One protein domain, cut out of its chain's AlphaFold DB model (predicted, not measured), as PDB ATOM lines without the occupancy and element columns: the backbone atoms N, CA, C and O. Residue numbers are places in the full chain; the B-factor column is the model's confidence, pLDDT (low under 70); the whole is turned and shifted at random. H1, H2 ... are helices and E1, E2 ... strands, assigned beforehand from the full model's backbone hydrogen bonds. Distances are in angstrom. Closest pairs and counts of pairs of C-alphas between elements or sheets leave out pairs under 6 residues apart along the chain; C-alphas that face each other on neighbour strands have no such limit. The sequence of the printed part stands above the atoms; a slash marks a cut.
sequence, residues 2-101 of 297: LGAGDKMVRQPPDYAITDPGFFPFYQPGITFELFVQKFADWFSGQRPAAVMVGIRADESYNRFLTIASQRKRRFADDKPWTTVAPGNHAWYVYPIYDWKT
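Overview. This is residues 2 to 101 of the 297 residues of a protein of Kluyvera cryocrescens (UniProt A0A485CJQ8). There is little regular structure: a small three-stranded sheet with helix H1 packed over one face, two layers, short H2 near strand E2, and a long leading stretch whose residues 3 to 19 stick out. The printed part has 100 residues, 32 in named elements, along the chain H1 E1 H2 E2 E3; class mixed. The sheet, E1 E3 E2, is mixed. The whole is loose, radius of gyration of the C-alphas 16.4 A, spanning 50 by 35 by 22 A.

Arrangement. E3, residues 90 to 93, is parallel to E1, residues 49 to 52 (N 51 to O 91, 2.8 A). It forms an antiparallel hairpin with E2, residues 82 to 84; N 92 and O 83 are 2.8 A apart. H1, residues 32 to 44, is on the sheet, height 9.7 A over a local plane of only just enough C-alphas, 6; it lies over E1 and E3, only just slantwise at 32 degrees to E3 on the local plane. Their closest C-alphas, Ser 44 and Ala 90, are 6.0 A apart. H2, residues 61 to 68, is only just not on it, with 4 pairs of C-alphas within 10 A; its C-alpha 67 is 7.5 A from C-alpha 82, the closest pair with E2. In H1 and H2 every O i to N i+4 pair is within hydrogen-bond range.

Along the chain. H1 runs 17.9 A from C-alpha 32 at (90.717, 136.740, 114.999); H2 is 10.0 A, E1 9.8 A, E2 6.9 A. E3, 9.4 A, ends at C-alpha 93 (104.224, 141.756, 123.391).

Size, cuts and confidence. The C-alphas farthest apart, Gly 5 and Asp 78, are 51.9 A apart. The printed part has no cut; the link H2 to E2 is long. Residues 2 to 7 are under 70 in pLDDT.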
ATOM      1  N   LEU A   2      82.770 126.107 107.675       46.16
ATOM      2  CA  LEU A   2      82.217 124.881 107.096       46.16
ATOM      3  C   LEU A   2      80.743 124.839 107.515       46.16
ATOM      4  O   LEU A   2      80.466 124.898 108.713       46.16
ATOM      5  N   GLY A   3      79.816 124.822 106.561       44.94
ATOM      6  CA  GLY A   3      78.472 124.319 106.820       44.94
ATOM      7  C   GLY A   3      78.542 122.830 107.164       44.94
ATOM      8  O   GLY A   3      79.534 122.158 106.865       44.94
ATOM      9  N   ALA A   4      77.507 122.303 107.813       35.81
ATOM     10  CA  ALA A   4      77.381 120.861 107.976       35.81
ATOM     11  C   ALA A   4      77.387 120.202 106.581       35.81
ATOM     12  O   ALA A   4      76.505 120.483 105.775       35.81
ATOM     13  N   GLY A   5      78.405 119.383 106.291       52.38
ATOM     14  CA  GLY A   5      78.594 118.713 104.995       52.38
ATOM     15  C   GLY A   5      79.656 119.320 104.067       52.38
ATOM     16  O   GLY A   5      79.984 118.702 103.058       52.38
ATOM     17  N   ASP A   6      80.245 120.475 104.397       63.25
ATOM     18  CA  ASP A   6      81.293 121.063 103.555       63.25
ATOM     19  C   ASP A   6      82.614 120.289 103.671       63.25
ATOM     20  O   ASP A   6      83.135 120.057 104.764       63.25
ATOM     21  N   LYS A   7      83.227 119.965 102.529       69.31
ATOM     22  CA  LYS A   7      84.577 119.392 102.479       69.31
ATOM     23  C   LYS A   7      85.618 120.450 102.877       69.31
ATOM     24  O   LYS A   7      85.573 121.613 102.455       69.31
ATOM     25  N   MET A   8      86.589 120.061 103.703       75.19
ATOM     26  CA  MET A   8      87.731 120.925 104.008       75.19
ATOM     27  C   MET A   8      88.615 121.081 102.765       75.19
ATOM     28  O   MET A   8      89.027 120.087 102.180       75.19
ATOM     29  N   VAL A   9      88.942 122.329 102.405       79.75
ATOM     30  CA  VAL A   9      89.881 122.657 101.305       79.75
ATOM     31  C   VAL A   9      91.303 122.178 101.636       79.75
ATOM     32  O   VAL A   9      92.126 121.941 100.763       79.75
ATOM     33  N   ARG A  10      91.608 122.028 102.928       81.88
ATOM     34  CA  ARG A  10      92.842 121.423 103.422       81.88
ATOM     35  C   ARG A  10      92.541 120.666 104.704       81.88
ATOM     36  O   ARG A  10      91.900 121.224 105.593       81.88
ATOM     37  N   GLN A  11      93.021 119.429 104.794       85.12
ATOM     38  CA  GLN A  11      92.899 118.653 106.022       85.12
ATOM     39  C   GLN A  11      93.756 119.279 107.132       85.12
ATOM     40  O   GLN A  11      94.893 119.694 106.865       85.12
ATOM     41  N   PRO A  12      93.212 119.411 108.350       88.50
ATOM     42  CA  PRO A  12      93.966 119.901 109.487       88.50
ATOM     43  C   PRO A  12      95.054 118.874 109.844       88.50
ATOM     44  O   PRO A  12      94.808 117.676 109.724       88.50
ATOM     45  N   PRO A  13      96.260 119.309 110.245       90.62
ATOM     46  CA  PRO A  13      97.261 118.386 110.771       90.62
ATOM     47  C   PRO A  13      96.801 117.803 112.114       90.62
ATOM     48  O   PRO A  13      95.998 118.424 112.807       90.62
ATOM     49  N   ASP A  14      97.372 116.671 112.523       92.75
ATOM     50  CA  ASP A  14      96.941 115.919 113.717       92.75
ATOM     51  C   ASP A  14      96.979 116.730 115.024       92.75
ATOM     52  O   ASP A  14      96.198 116.494 115.940       92.75
ATOM     53  N   TYR A  15      97.877 117.713 115.114       92.06
ATOM     54  CA  TYR A  15      98.012 118.590 116.280       92.06
ATOM     55  C   TYR A  15      97.061 119.798 116.261       92.06
ATOM     56  O   TYR A  15      97.091 120.624 117.176       92.06
ATOM     57  N   ALA A  16      96.267 119.977 115.204       92.19
ATOM     58  CA  ALA A  16      95.340 121.092 115.120       92.19
ATOM     59  C   ALA A  16      94.134 120.867 116.034       92.19
ATOM     60  O   ALA A  16      93.494 119.819 116.027       92.19
ATOM     61  N   ILE A  17      93.773 121.910 116.773       92.50
ATOM     62  CA  ILE A  17      92.542 121.934 117.557       92.50
ATOM     63  C   ILE A  17      91.371 122.135 116.590       92.50
ATOM     64  O   ILE A  17      91.165 123.237 116.076       92.50
ATOM     65  N   THR A  18      90.622 121.066 116.322       89.75
ATOM     66  CA  THR A  18      89.449 121.081 115.432       89.75
ATOM     67  C   THR A  18      88.121 121.048 116.177       89.75
ATOM     68  O   THR A  18      87.103 121.417 115.595       89.75
ATOM     69  N   ASP A  19      88.120 120.616 117.440       90.44
ATOM     70  CA  ASP A  19      86.927 120.585 118.283       90.44
ATOM     71  C   ASP A  19      86.505 122.016 118.674       90.44
ATOM     72  O   ASP A  19      87.250 122.701 119.387       90.44
ATOM     73  N   PRO A  20      85.310 122.484 118.257       89.00
ATOM     74  CA  PRO A  20      84.786 123.783 118.666       89.00
ATOM     75  C   PRO A  20      84.624 123.934 120.186       89.00
ATOM     76  O   PRO A  20      84.596 125.064 120.669       89.00
ATOM     77  N   GLY A  21      84.510 122.828 120.930       93.50
ATOM     78  CA  GLY A  21      84.381 122.805 122.386       93.50
ATOM     79  C   GLY A  21      85.697 122.941 123.155       93.50
ATOM     80  O   GLY A  21      85.660 123.152 124.366       93.50
ATOM     81  N   PHE A  22      86.855 122.867 122.485       95.06
ATOM     82  CA  PHE A  22      88.161 122.888 123.154       95.06
ATOM     83  C   PHE A  22      88.395 124.173 123.961       95.06
ATOM     84  O   PHE A  22      88.865 124.138 125.098       95.06
ATOM     85  N   PHE A  23      88.063 125.327 123.375       95.62
ATOM     86  CA  PHE A  23      88.142 126.612 124.063       95.62
ATOM     87  C   PHE A  23      86.752 127.007 124.574       95.62
ATOM     88  O   PHE A  23      85.856 127.226 123.760       95.62
ATOM     89  N   PRO A  24      86.566 127.237 125.888       95.12
ATOM     90  CA  PRO A  24      85.244 127.521 126.460       95.12
ATOM     91  C   PRO A  24      84.643 128.857 125.994       95.12
ATOM     92  O   PRO A  24      83.456 129.109 126.171       95.12
ATOM     93  N   PHE A  25      85.463 129.744 125.423       93.25
ATOM     94  CA  PHE A  25      85.044 131.036 124.876       93.25
ATOM     95  C   PHE A  25      84.861 131.020 123.353       93.25
ATOM     96  O   PHE A  25      84.463 132.044 122.784       93.25
ATOM     97  N   TYR A  26      85.238 129.932 122.676       93.81
ATOM     98  CA  TYR A  26      85.141 129.863 121.227       93.81
ATOM     99  C   TYR A  26      83.678 129.748 120.816       93.81
ATOM    100  O   TYR A  26      82.873 129.054 121.427       93.81
ATOM    101  N   GLN A  27      83.344 130.457 119.749       89.38
ATOM    102  CA  GLN A  27      82.047 130.372 119.108       89.38
ATOM    103  C   GLN A  27      82.266 130.393 117.596       89.38
ATOM    104  O   GLN A  27      83.167 131.104 117.126       89.38
ATOM    105  N   PRO A  28      81.459 129.656 116.817       85.06
ATOM    106  CA  PRO A  28      81.541 129.697 115.365       85.06
ATOM    107  C   PRO A  28      81.493 131.140 114.843       85.06
ATOM    108  O   PRO A  28      80.598 131.915 115.178       85.06
ATOM    109  N   GLY A  29      82.487 131.519 114.036       80.12
ATOM    110  CA  GLY A  29      82.579 132.865 113.463       80.12
ATOM    111  C   GLY A  29      83.156 133.941 114.376       80.12
ATOM    112  O   GLY A  29      83.043 135.124 114.053       80.12
ATOM    113  N   ILE A  30      83.782 133.566 115.494       87.00
ATOM    114  CA  ILE A  30      84.623 134.492 116.254       87.00
ATOM    115  C   ILE A  30      85.693 135.104 115.333       87.00
ATOM    116  O   ILE A  30      86.332 134.402 114.552       87.00
ATOM    117  N   THR A  31      85.874 136.426 115.396       84.94
ATOM    118  CA  THR A  31      86.935 137.085 114.622       84.94
ATOM    119  C   THR A  31      88.287 136.821 115.269       84.94
ATOM    120  O   THR A  31      88.365 136.602 116.482       84.94
ATOM    121  N   PHE A  32      89.360 136.894 114.484       85.19
ATOM    122  CA  PHE A  32      90.717 136.740 114.999       85.19
ATOM    123  C   PHE A  32      91.011 137.717 116.150       85.19
ATOM    124  O   PHE A  32      91.554 137.322 117.178       85.19
ATOM    125  N   GLU A  33      90.582 138.977 116.036       83.88
ATOM    126  CA  GLU A  33      90.813 139.998 117.062       83.88
ATOM    127  C   GLU A  33      90.111 139.664 118.379       83.88
ATOM    128  O   GLU A  33      90.688 139.852 119.451       83.88
ATOM    129  N   LEU A  34      88.871 139.164 118.317       87.94
ATOM    130  CA  LEU A  34      88.141 138.754 119.516       87.94
ATOM    131  C   LEU A  34      88.708 137.451 120.090       87.94
ATOM    132  O   LEU A  34      88.782 137.312 121.310       87.94
ATOM    133  N   PHE A  35      89.141 136.526 119.230       91.44
ATOM    134  CA  PHE A  35      89.799 135.295 119.648       91.44
ATOM    135  C   PHE A  35      91.074 135.596 120.434       91.44
ATOM    136  O   PHE A  35      91.200 135.120 121.552       91.44
ATOM    137  N   VAL A  36      91.976 136.436 119.912       89.69
ATOM    138  CA  VAL A  36      93.231 136.801 120.597       89.69
ATOM    139  C   VAL A  36      92.965 137.450 121.959       89.69
ATOM    140  O   VAL A  36      93.652 137.133 122.928       89.69
ATOM    141  N   GLN A  37      91.933 138.295 122.062       89.44
ATOM    142  CA  GLN A  37      91.510 138.880 123.340       89.44
ATOM    143  C   GLN A  37      91.056 137.824 124.345       89.44
ATOM    144  O   GLN A  37      91.547 137.794 125.470       89.44
ATOM    145  N   LYS A  38      90.142 136.941 123.937       92.75
ATOM    146  CA  LYS A  38      89.619 135.888 124.814       92.75
ATOM    147  C   LYS A  38      90.672 134.839 125.160       92.75
ATOM    148  O   LYS A  38      90.699 134.358 126.288       92.75
ATOM    149  N   PHE A  39      91.559 134.539 124.216       93.44
ATOM    150  CA  PHE A  39      92.695 133.659 124.416       93.44
ATOM    151  C   PHE A  39      93.655 134.225 125.459       93.44
ATOM    152  O   PHE A  39      94.064 133.483 126.340       93.44
ATOM    153  N   ALA A  40      93.976 135.523 125.414       92.94
ATOM    154  CA  ALA A  40      94.833 136.152 126.417       92.94
ATOM    155  C   ALA A  40      94.249 136.022 127.833       92.94
ATOM    156  O   ALA A  40      94.965 135.639 128.758       92.94
ATOM    157  N   ASP A  41      92.945 136.274 127.990       92.50
ATOM    158  CA  ASP A  41      92.257 136.130 129.276       92.50
ATOM    159  C   ASP A  41      92.272 134.667 129.756       92.50
ATOM    160  O   ASP A  41      92.685 134.393 130.884       92.50
ATOM    161  N   TRP A  42      91.889 133.722 128.890       94.38
ATOM    162  CA  TRP A  42      91.877 132.286 129.191       94.38
ATOM    163  C   TRP A  42      93.269 131.746 129.539       94.38
ATOM    164  O   TRP A  42      93.435 131.092 130.565       94.38
ATOM    165  N   PHE A  43      94.278 132.068 128.726       94.19
ATOM    166  CA  PHE A  43      95.657 131.616 128.904       94.19
ATOM    167  C   PHE A  43      96.281 132.176 130.184       94.19
ATOM    168  O   PHE A  43      97.028 131.477 130.866       94.19
ATOM    169  N   SER A  44      95.957 133.427 130.534       94.69
ATOM    170  CA  SER A  44      96.492 134.060 131.742       94.69
ATOM    171  C   SER A  44      96.086 133.327 133.020       94.69
ATOM    172  O   SER A  44      96.843 133.317 133.990       94.69
ATOM    173  N   GLY A  45      94.888 132.729 133.059       92.62
ATOM    174  CA  GLY A  45      94.320 132.186 134.294       92.62
ATOM    175  C   GLY A  45      94.324 133.211 135.436       92.62
ATOM    176  O   GLY A  45      94.603 132.847 136.573       92.62
ATOM    177  N   GLN A  46      94.108 134.495 135.115       89.50
ATOM    178  CA  GLN A  46      94.211 135.642 136.034       89.50
ATOM    179  C   GLN A  46      95.609 135.880 136.636       89.50
ATOM    180  O   GLN A  46      95.769 136.648 137.585       89.50
ATOM    181  N   ARG A  47      96.651 135.268 136.067       93.31
ATOM    182  CA  ARG A  47      98.052 135.495 136.435       93.31
ATOM    183  C   ARG A  47      98.767 136.295 135.349       93.31
ATOM    184  O   ARG A  47      98.372 136.209 134.188       93.31
ATOM    185  N   PRO A  48      99.831 137.040 135.699       93.50
ATOM    186  CA  PRO A  48     100.646 137.745 134.719       93.50
ATOM    187  C   PRO A  48     101.093 136.835 133.569       93.50
ATOM    188  O   PRO A  48     101.772 135.835 133.797       93.50
ATOM    189  N   ALA A  49     100.721 137.190 132.339       95.50
ATOM    190  CA  ALA A  49     101.068 136.433 131.138       95.50
ATOM    191  C   ALA A  49     101.494 137.342 129.977       95.50
ATOM    192  O   ALA A  49     101.030 138.475 129.843       95.50
ATOM    193  N   ALA A  50     102.356 136.825 129.102       94.62
ATOM    194  CA  ALA A  50     102.765 137.494 127.873       94.62
ATOM    195  C   ALA A  50     102.203 136.753 126.655       94.62
ATOM    196  O   ALA A  50     102.413 135.552 126.499       94.62
ATOM    197  N   VAL A  51     101.517 137.482 125.777       93.69
ATOM    198  CA  VAL A  51     101.024 136.978 124.492       93.69
ATOM    199  C   VAL A  51     101.823 137.658 123.389       93.69
ATOM    200  O   VAL A  51     101.654 138.850 123.126       93.69
ATOM    201  N   MET A  52     102.728 136.907 122.764       93.62
ATOM    202  CA  MET A  52     103.595 137.439 121.717       93.62
ATOM    203  C   MET A  52     102.877 137.475 120.372       93.62
ATOM    204  O   MET A  52     102.293 136.485 119.938       93.62
ATOM    205  N   VAL A  53     102.961 138.617 119.692       90.25
ATOM    206  CA  VAL A  53     102.408 138.804 118.351       90.25
ATOM    207  C   VAL A  53     103.471 139.442 117.465       90.25
ATOM    208  O   VAL A  53     104.026 140.488 117.795       90.25
ATOM    209  N   GLY A  54     103.737 138.832 116.312       90.88
ATOM    210  CA  GLY A  54     104.713 139.319 115.335       90.88
ATOM    211  C   GLY A  54     104.205 140.493 114.496       90.88
ATOM    212  O   GLY A  54     104.245 140.419 113.272       90.88
ATOM    213  N   ILE A  55     103.667 141.546 115.119       90.12
ATOM    214  CA  ILE A  55     103.331 142.774 114.386       90.12
ATOM    215  C   ILE A  55     104.594 143.584 114.107       90.12
ATOM    216  O   ILE A  55     105.480 143.643 114.958       90.12
ATOM    217  N   ARG A  56     104.633 144.275 112.965       93.56
ATOM    218  CA  ARG A  56     105.691 145.232 112.631       93.56
ATOM    219  C   ARG A  56     105.076 146.576 112.264       93.56
ATOM    220  O   ARG A  56     104.074 146.640 111.549       93.56
ATOM    221  N   ALA A  57     105.659 147.667 112.745       94.25
ATOM    222  CA  ALA A  57     105.184 149.022 112.476       94.25
ATOM    223  C   ALA A  57     105.244 149.372 110.976       94.25
ATOM    224  O   ALA A  57     104.378 150.090 110.484       94.25
ATOM    225  N   ASP A  58     106.211 148.794 110.257       92.31
ATOM    226  CA  ASP A  58     106.415 148.898 108.802       92.31
ATOM    227  C   ASP A  58     105.225 148.369 107.971       92.31
ATOM    228  O   ASP A  58     105.067 148.714 106.805       92.31
ATOM    229  N   GLU A  59     104.343 147.546 108.552       88.25
ATOM    230  CA  GLU A  59     103.263 146.889 107.801       88.25
ATOM    231  C   GLU A  59     102.044 147.783 107.557       88.25
ATOM    232  O   GLU A  59     101.312 147.569 106.592       88.25
ATOM    233  N   SER A  60     101.764 148.742 108.446       89.12
ATOM    234  CA  SER A  60     100.667 149.702 108.264       89.12
ATOM    235  C   SER A  60     100.698 150.821 109.300       89.12
ATOM    236  O   SER A  60     101.190 150.651 110.416       89.12
ATOM    237  N   TYR A  61     100.008 151.919 108.992       90.38
ATOM    238  CA  TYR A  61      99.781 153.007 109.943       90.38
ATOM    239  C   TYR A  61      99.102 152.547 111.248       90.38
ATOM    240  O   TYR A  61      99.492 152.971 112.331       90.38
ATOM    241  N   ASN A  62      98.140 151.618 111.184       89.62
ATOM    242  CA  ASN A  62      97.482 151.084 112.384       89.62
ATOM    243  C   ASN A  62      98.441 150.264 113.266       89.62
ATOM    244  O   ASN A  62      98.357 150.321 114.497       89.62
ATOM    245  N   ARG A  63      99.367 149.511 112.653       91.06
ATOM    246  CA  ARG A  63     100.415 148.771 113.379       91.06
ATOM    247  C   ARG A  63     101.404 149.749 114.015       91.06
ATOM    248  O   ARG A  63     101.705 149.613 115.195       91.06
ATOM    249  N   PHE A  64     101.808 150.793 113.292       93.94
ATOM    250  CA  PHE A  64     102.618 151.879 113.849       93.94
ATOM    251  C   PHE A  64     101.939 152.549 115.054       93.94
ATOM    252  O   PHE A  64     102.528 152.612 116.130       93.94
ATOM    253  N   LEU A  65     100.673 152.962 114.927       91.94
ATOM    254  CA  LEU A  65      99.902 153.543 116.032       91.94
ATOM    255  C   LEU A  65      99.752 152.583 117.215       91.94
ATOM    256  O   LEU A  65      99.648 153.021 118.363       91.94
ATOM    257  N   THR A  66      99.752 151.272 116.957       89.56
ATOM    258  CA  THR A  66      99.696 150.271 118.021       89.56
ATOM    259  C   THR A  66     100.910 150.366 118.943       89.56
ATOM    260  O   THR A  66     100.729 150.207 120.149       89.56
ATOM    261  N   ILE A  67     102.083 150.695 118.404       92.38
ATOM    262  CA  ILE A  67     103.334 150.867 119.150       92.38
ATOM    263  C   ILE A  67     103.489 152.306 119.663       92.38
ATOM    264  O   ILE A  67     103.779 152.535 120.834       92.38
ATOM    265  N   ALA A  68     103.253 153.297 118.801       91.88
ATOM    266  CA  ALA A  68     103.532 154.704 119.085       91.88
ATOM    267  C   ALA A  68     102.543 155.359 120.070       91.88
ATOM    268  O   ALA A  68     102.798 156.453 120.574       91.88
ATOM    269  N   SER A  69     101.400 154.724 120.354       89.38
ATOM    270  CA  SER A  69     100.392 155.300 121.246       89.38
ATOM    271  C   SER A  69     100.921 155.492 122.672       89.38
ATOM    272  O   SER A  69     101.338 154.542 123.336       89.38
ATOM    273  N   GLN A  70     100.827 156.729 123.167       86.56
ATOM    274  CA  GLN A  70     101.155 157.100 124.551       86.56
ATOM    275  C   GLN A  70      99.992 156.875 125.530       86.56
ATOM    276  O   GLN A  70     100.175 156.934 126.737       86.56
ATOM    277  N   ARG A  71      98.778 156.609 125.025       88.88
ATOM    278  CA  ARG A  71      97.574 156.428 125.860       88.88
ATOM    279  C   ARG A  71      97.412 155.001 126.388       88.88
ATOM    280  O   ARG A  71      96.523 154.736 127.192       88.88
ATOM    281  N   LYS A  72      98.203 154.058 125.876       88.69
ATOM    282  CA  LYS A  72      98.104 152.643 126.232       88.69
ATOM    283  C   LYS A  72      98.841 152.372 127.533       88.69
ATOM    284  O   LYS A  72      99.962 152.835 127.715       88.69
ATOM    285  N   ARG A  73      98.249 151.539 128.388       92.81
ATOM    286  CA  ARG A  73      98.963 150.967 129.533       92.81
ATOM    287  C   ARG A  73      99.942 149.909 129.030       92.81
ATOM    288  O   ARG A  73      99.542 148.962 128.349       92.81
ATOM    289  N   ARG A  74     101.216 150.118 129.336       93.38
ATOM    290  CA  ARG A  74     102.348 149.263 128.959       93.38
ATOM    291  C   ARG A  74     102.720 148.363 130.133       93.38
ATOM    292  O   ARG A  74     102.188 148.518 131.228       93.38
ATOM    293  N   PHE A  75     103.603 147.402 129.894       93.19
ATOM    294  CA  PHE A  75     104.208 146.622 130.973       93.19
ATOM    295  C   PHE A  75     105.196 147.468 131.787       93.19
ATOM    296  O   PHE A  75     105.199 147.403 133.009       93.19
ATOM    297  N   ALA A  76     106.002 148.281 131.100       91.50
ATOM    298  CA  ALA A  76     106.953 149.213 131.694       91.50
ATOM    299  C   ALA A  76     107.184 150.408 130.753       91.50
ATOM    300  O   ALA A  76     106.933 150.307 129.546       91.50
ATOM    301  N   ASP A  77     107.674 151.523 131.297       87.81
ATOM    302  CA  ASP A  77     107.900 152.764 130.542       87.81
ATOM    303  C   ASP A  77     108.949 152.594 129.435       87.81
ATOM    304  O   ASP A  77     108.781 153.113 128.329       87.81
ATOM    305  N   ASP A  78     109.974 151.779 129.692       91.31
ATOM    306  CA  ASP A  78     111.054 151.434 128.762       91.31
ATOM    307  C   ASP A  78     110.659 150.362 127.723       91.31
ATOM    308  O   ASP A  78     111.482 149.944 126.908       91.31
ATOM    309  N   LYS A  79     109.398 149.901 127.726       92.50
ATOM    310  CA  LYS A  79     108.885 148.842 126.835       92.50
ATOM    311  C   LYS A  79     107.673 149.327 126.033       92.50
ATOM    312  O   LYS A  79     106.550 148.848 126.240       92.50
ATOM    313  N   PRO A  80     107.876 150.259 125.077       90.06
ATOM    314  CA  PRO A  80     106.797 150.855 124.282       90.06
ATOM    315  C   PRO A  80     106.067 149.848 123.382       90.06
ATOM    316  O   PRO A  80     104.928 150.076 122.988       90.06
ATOM    317  N   TRP A  81     106.695 148.709 123.102       93.38
ATOM    318  CA  TRP A  81     106.183 147.594 122.306       93.38
ATOM    319  C   TRP A  81     105.323 146.604 123.106       93.38
ATOM    320  O   TRP A  81     105.130 145.459 122.694       93.38
ATOM    321  N   THR A  82     104.788 147.035 124.247       94.88
ATOM    322  CA  THR A  82     103.866 146.242 125.065       94.88
ATOM    323  C   THR A  82     102.526 146.946 125.225       94.88
ATOM    324  O   THR A  82     102.420 148.172 125.172       94.88
ATOM    325  N   THR A  83     101.450 146.188 125.395       93.94
ATOM    326  CA  THR A  83     100.121 146.747 125.678       93.94
ATOM    327  C   THR A  83      99.349 145.789 126.568       93.94
ATOM    328  O   THR A  83      99.252 144.610 126.244       93.94
ATOM    329  N   VAL A  84      98.772 146.286 127.660       93.62
ATOM    330  CA  VAL A  84      97.917 145.472 128.530       93.62
ATOM    331  C   VAL A  84      96.693 144.957 127.760       93.62
ATOM    332  O   VAL A  84      96.053 145.698 127.006       93.62
ATOM    333  N   ALA A  85      96.369 143.682 127.938       91.94
ATOM    334  CA  ALA A  85      95.139 143.086 127.439       91.94
ATOM    335  C   ALA A  85      93.924 143.606 128.241       91.94
ATOM    336  O   ALA A  85      94.084 144.028 129.389       91.94
ATOM    337  N   PRO A  86      92.698 143.572 127.682       86.94
ATOM    338  CA  PRO A  86      91.503 144.083 128.359       86.94
ATOM    339  C   PRO A  86      91.261 143.504 129.762       86.94
ATOM    340  O   PRO A  86      90.798 144.235 130.635       86.94
ATOM    341  N   GLY A  87      91.608 142.231 129.994       84.88
ATOM    342  CA  GLY A  87      91.485 141.574 131.296       84.88
ATOM    343  C   GLY A  87      92.522 141.985 132.346       84.88
ATOM    344  O   GLY A  87      92.450 141.493 133.459       84.88
ATOM    345  N   ASN A  88      93.483 142.869 132.046       88.81
ATOM    346  CA  ASN A  88      94.531 143.356 132.966       88.81
ATOM    347  C   ASN A  88      95.520 142.315 133.526       88.81
ATOM    348  O   ASN A  88      96.426 142.694 134.263       88.81
ATOM    349  N   HIS A  89      95.390 141.039 133.168       90.75
ATOM    350  CA  HIS A  89      96.296 139.972 133.613       90.75
ATOM    351  C   HIS A  89      97.334 139.578 132.556       90.75
ATOM    352  O   HIS A  89      98.319 138.921 132.872       90.75
ATOM    353  N   ALA A  90      97.145 139.986 131.300       94.88
ATOM    354  CA  ALA A  90      98.056 139.671 130.209       94.88
ATOM    355  C   ALA A  90      98.564 140.930 129.504       94.88
ATOM    356  O   ALA A  90      97.905 141.971 129.504       94.88
ATOM    357  N   TRP A  91      99.716 140.812 128.849       95.19
ATOM    358  CA  TRP A  91     100.288 141.837 127.986       95.19
ATOM    359  C   TRP A  91     100.511 141.275 126.593       95.19
ATOM    360  O   TRP A  91     101.139 140.230 126.420       95.19
ATOM    361  N   TYR A  92     100.043 142.007 125.590       94.44
ATOM    362  CA  TYR A  92     100.508 141.814 124.230       94.44
ATOM    363  C   TYR A  92     101.929 142.339 124.111       94.44
ATOM    364  O   TYR A  92     102.216 143.470 124.516       94.44
ATOM    365  N   VAL A  93     102.797 141.506 123.555       95.75
ATOM    366  CA  VAL A  93     104.224 141.756 123.391       95.75
ATOM    367  C   VAL A  93     104.556 141.687 121.907       95.75
ATOM    368  O   VAL A  93     104.187 140.722 121.239       95.75
ATOM    369  N   TYR A  94     105.259 142.699 121.393       95.56
ATOM    370  CA  TYR A  94     105.573 142.833 119.970       95.56
ATOM    371  C   TYR A  94     107.094 142.871 119.737       95.56
ATOM    372  O   TYR A  94     107.642 143.951 119.561       95.56
ATOM    373  N   PRO A  95     107.814 141.731 119.753       94.75
ATOM    374  CA  PRO A  95     109.284 141.729 119.804       94.75
ATOM    375  C   PRO A  95     109.977 142.274 118.554       94.75
ATOM    376  O   PRO A  95     111.086 142.782 118.641       94.75
ATOM    377  N   ILE A  96     109.330 142.150 117.395       96.06
ATOM    378  CA  ILE A  96     109.880 142.529 116.086       96.06
ATOM    379  C   ILE A  96     109.230 143.809 115.548       96.06
ATOM    380  O   ILE A  96     109.151 144.018 114.340       96.06
ATOM    381  N   TYR A  97     108.691 144.648 116.436       95.38
ATOM    382  CA  TYR A  97     107.869 145.795 116.054       95.38
ATOM    383  C   TYR A  97     108.581 146.794 115.131       95.38
ATOM    384  O   TYR A  97     107.918 147.474 114.350       95.38
ATOM    385  N   ASP A  98     109.899 146.900 115.227       95.31
ATOM    386  CA  ASP A  98     110.758 147.799 114.462       95.31
ATOM    387  C   ASP A  98     111.418 147.126 113.249       95.31
ATOM    388  O   ASP A  98     112.046 147.811 112.442       95.31
ATOM    389  N   TRP A  99     111.231 145.813 113.068       96.31
ATOM    390  CA  TRP A  99     111.782 145.089 111.926       96.31
ATOM    391  C   TRP A  99     111.086 145.495 110.630       96.31
ATOM    392  O   TRP A  99     109.855 145.472 110.494       96.31
ATOM    393  N   LYS A 100     111.892 145.775 109.616       94.50
ATOM    394  CA  LYS A 100     111.449 145.986 108.244       94.50
ATOM    395  C   LYS A 100     111.339 144.661 107.512       94.50
ATOM    396  O   LYS A 100     111.837 143.620 107.937       94.50
ATOM    397  N   THR A 101     110.706 144.717 106.347       92.12
ATOM    398  CA  THR A 101     110.564 143.536 105.485       92.12
ATOM    399  C   THR A 101     111.928 142.939 105.118       92.12
ATOM    400  O   THR A 101     112.088 141.724 105.118       92.12
TER     401      THR A 101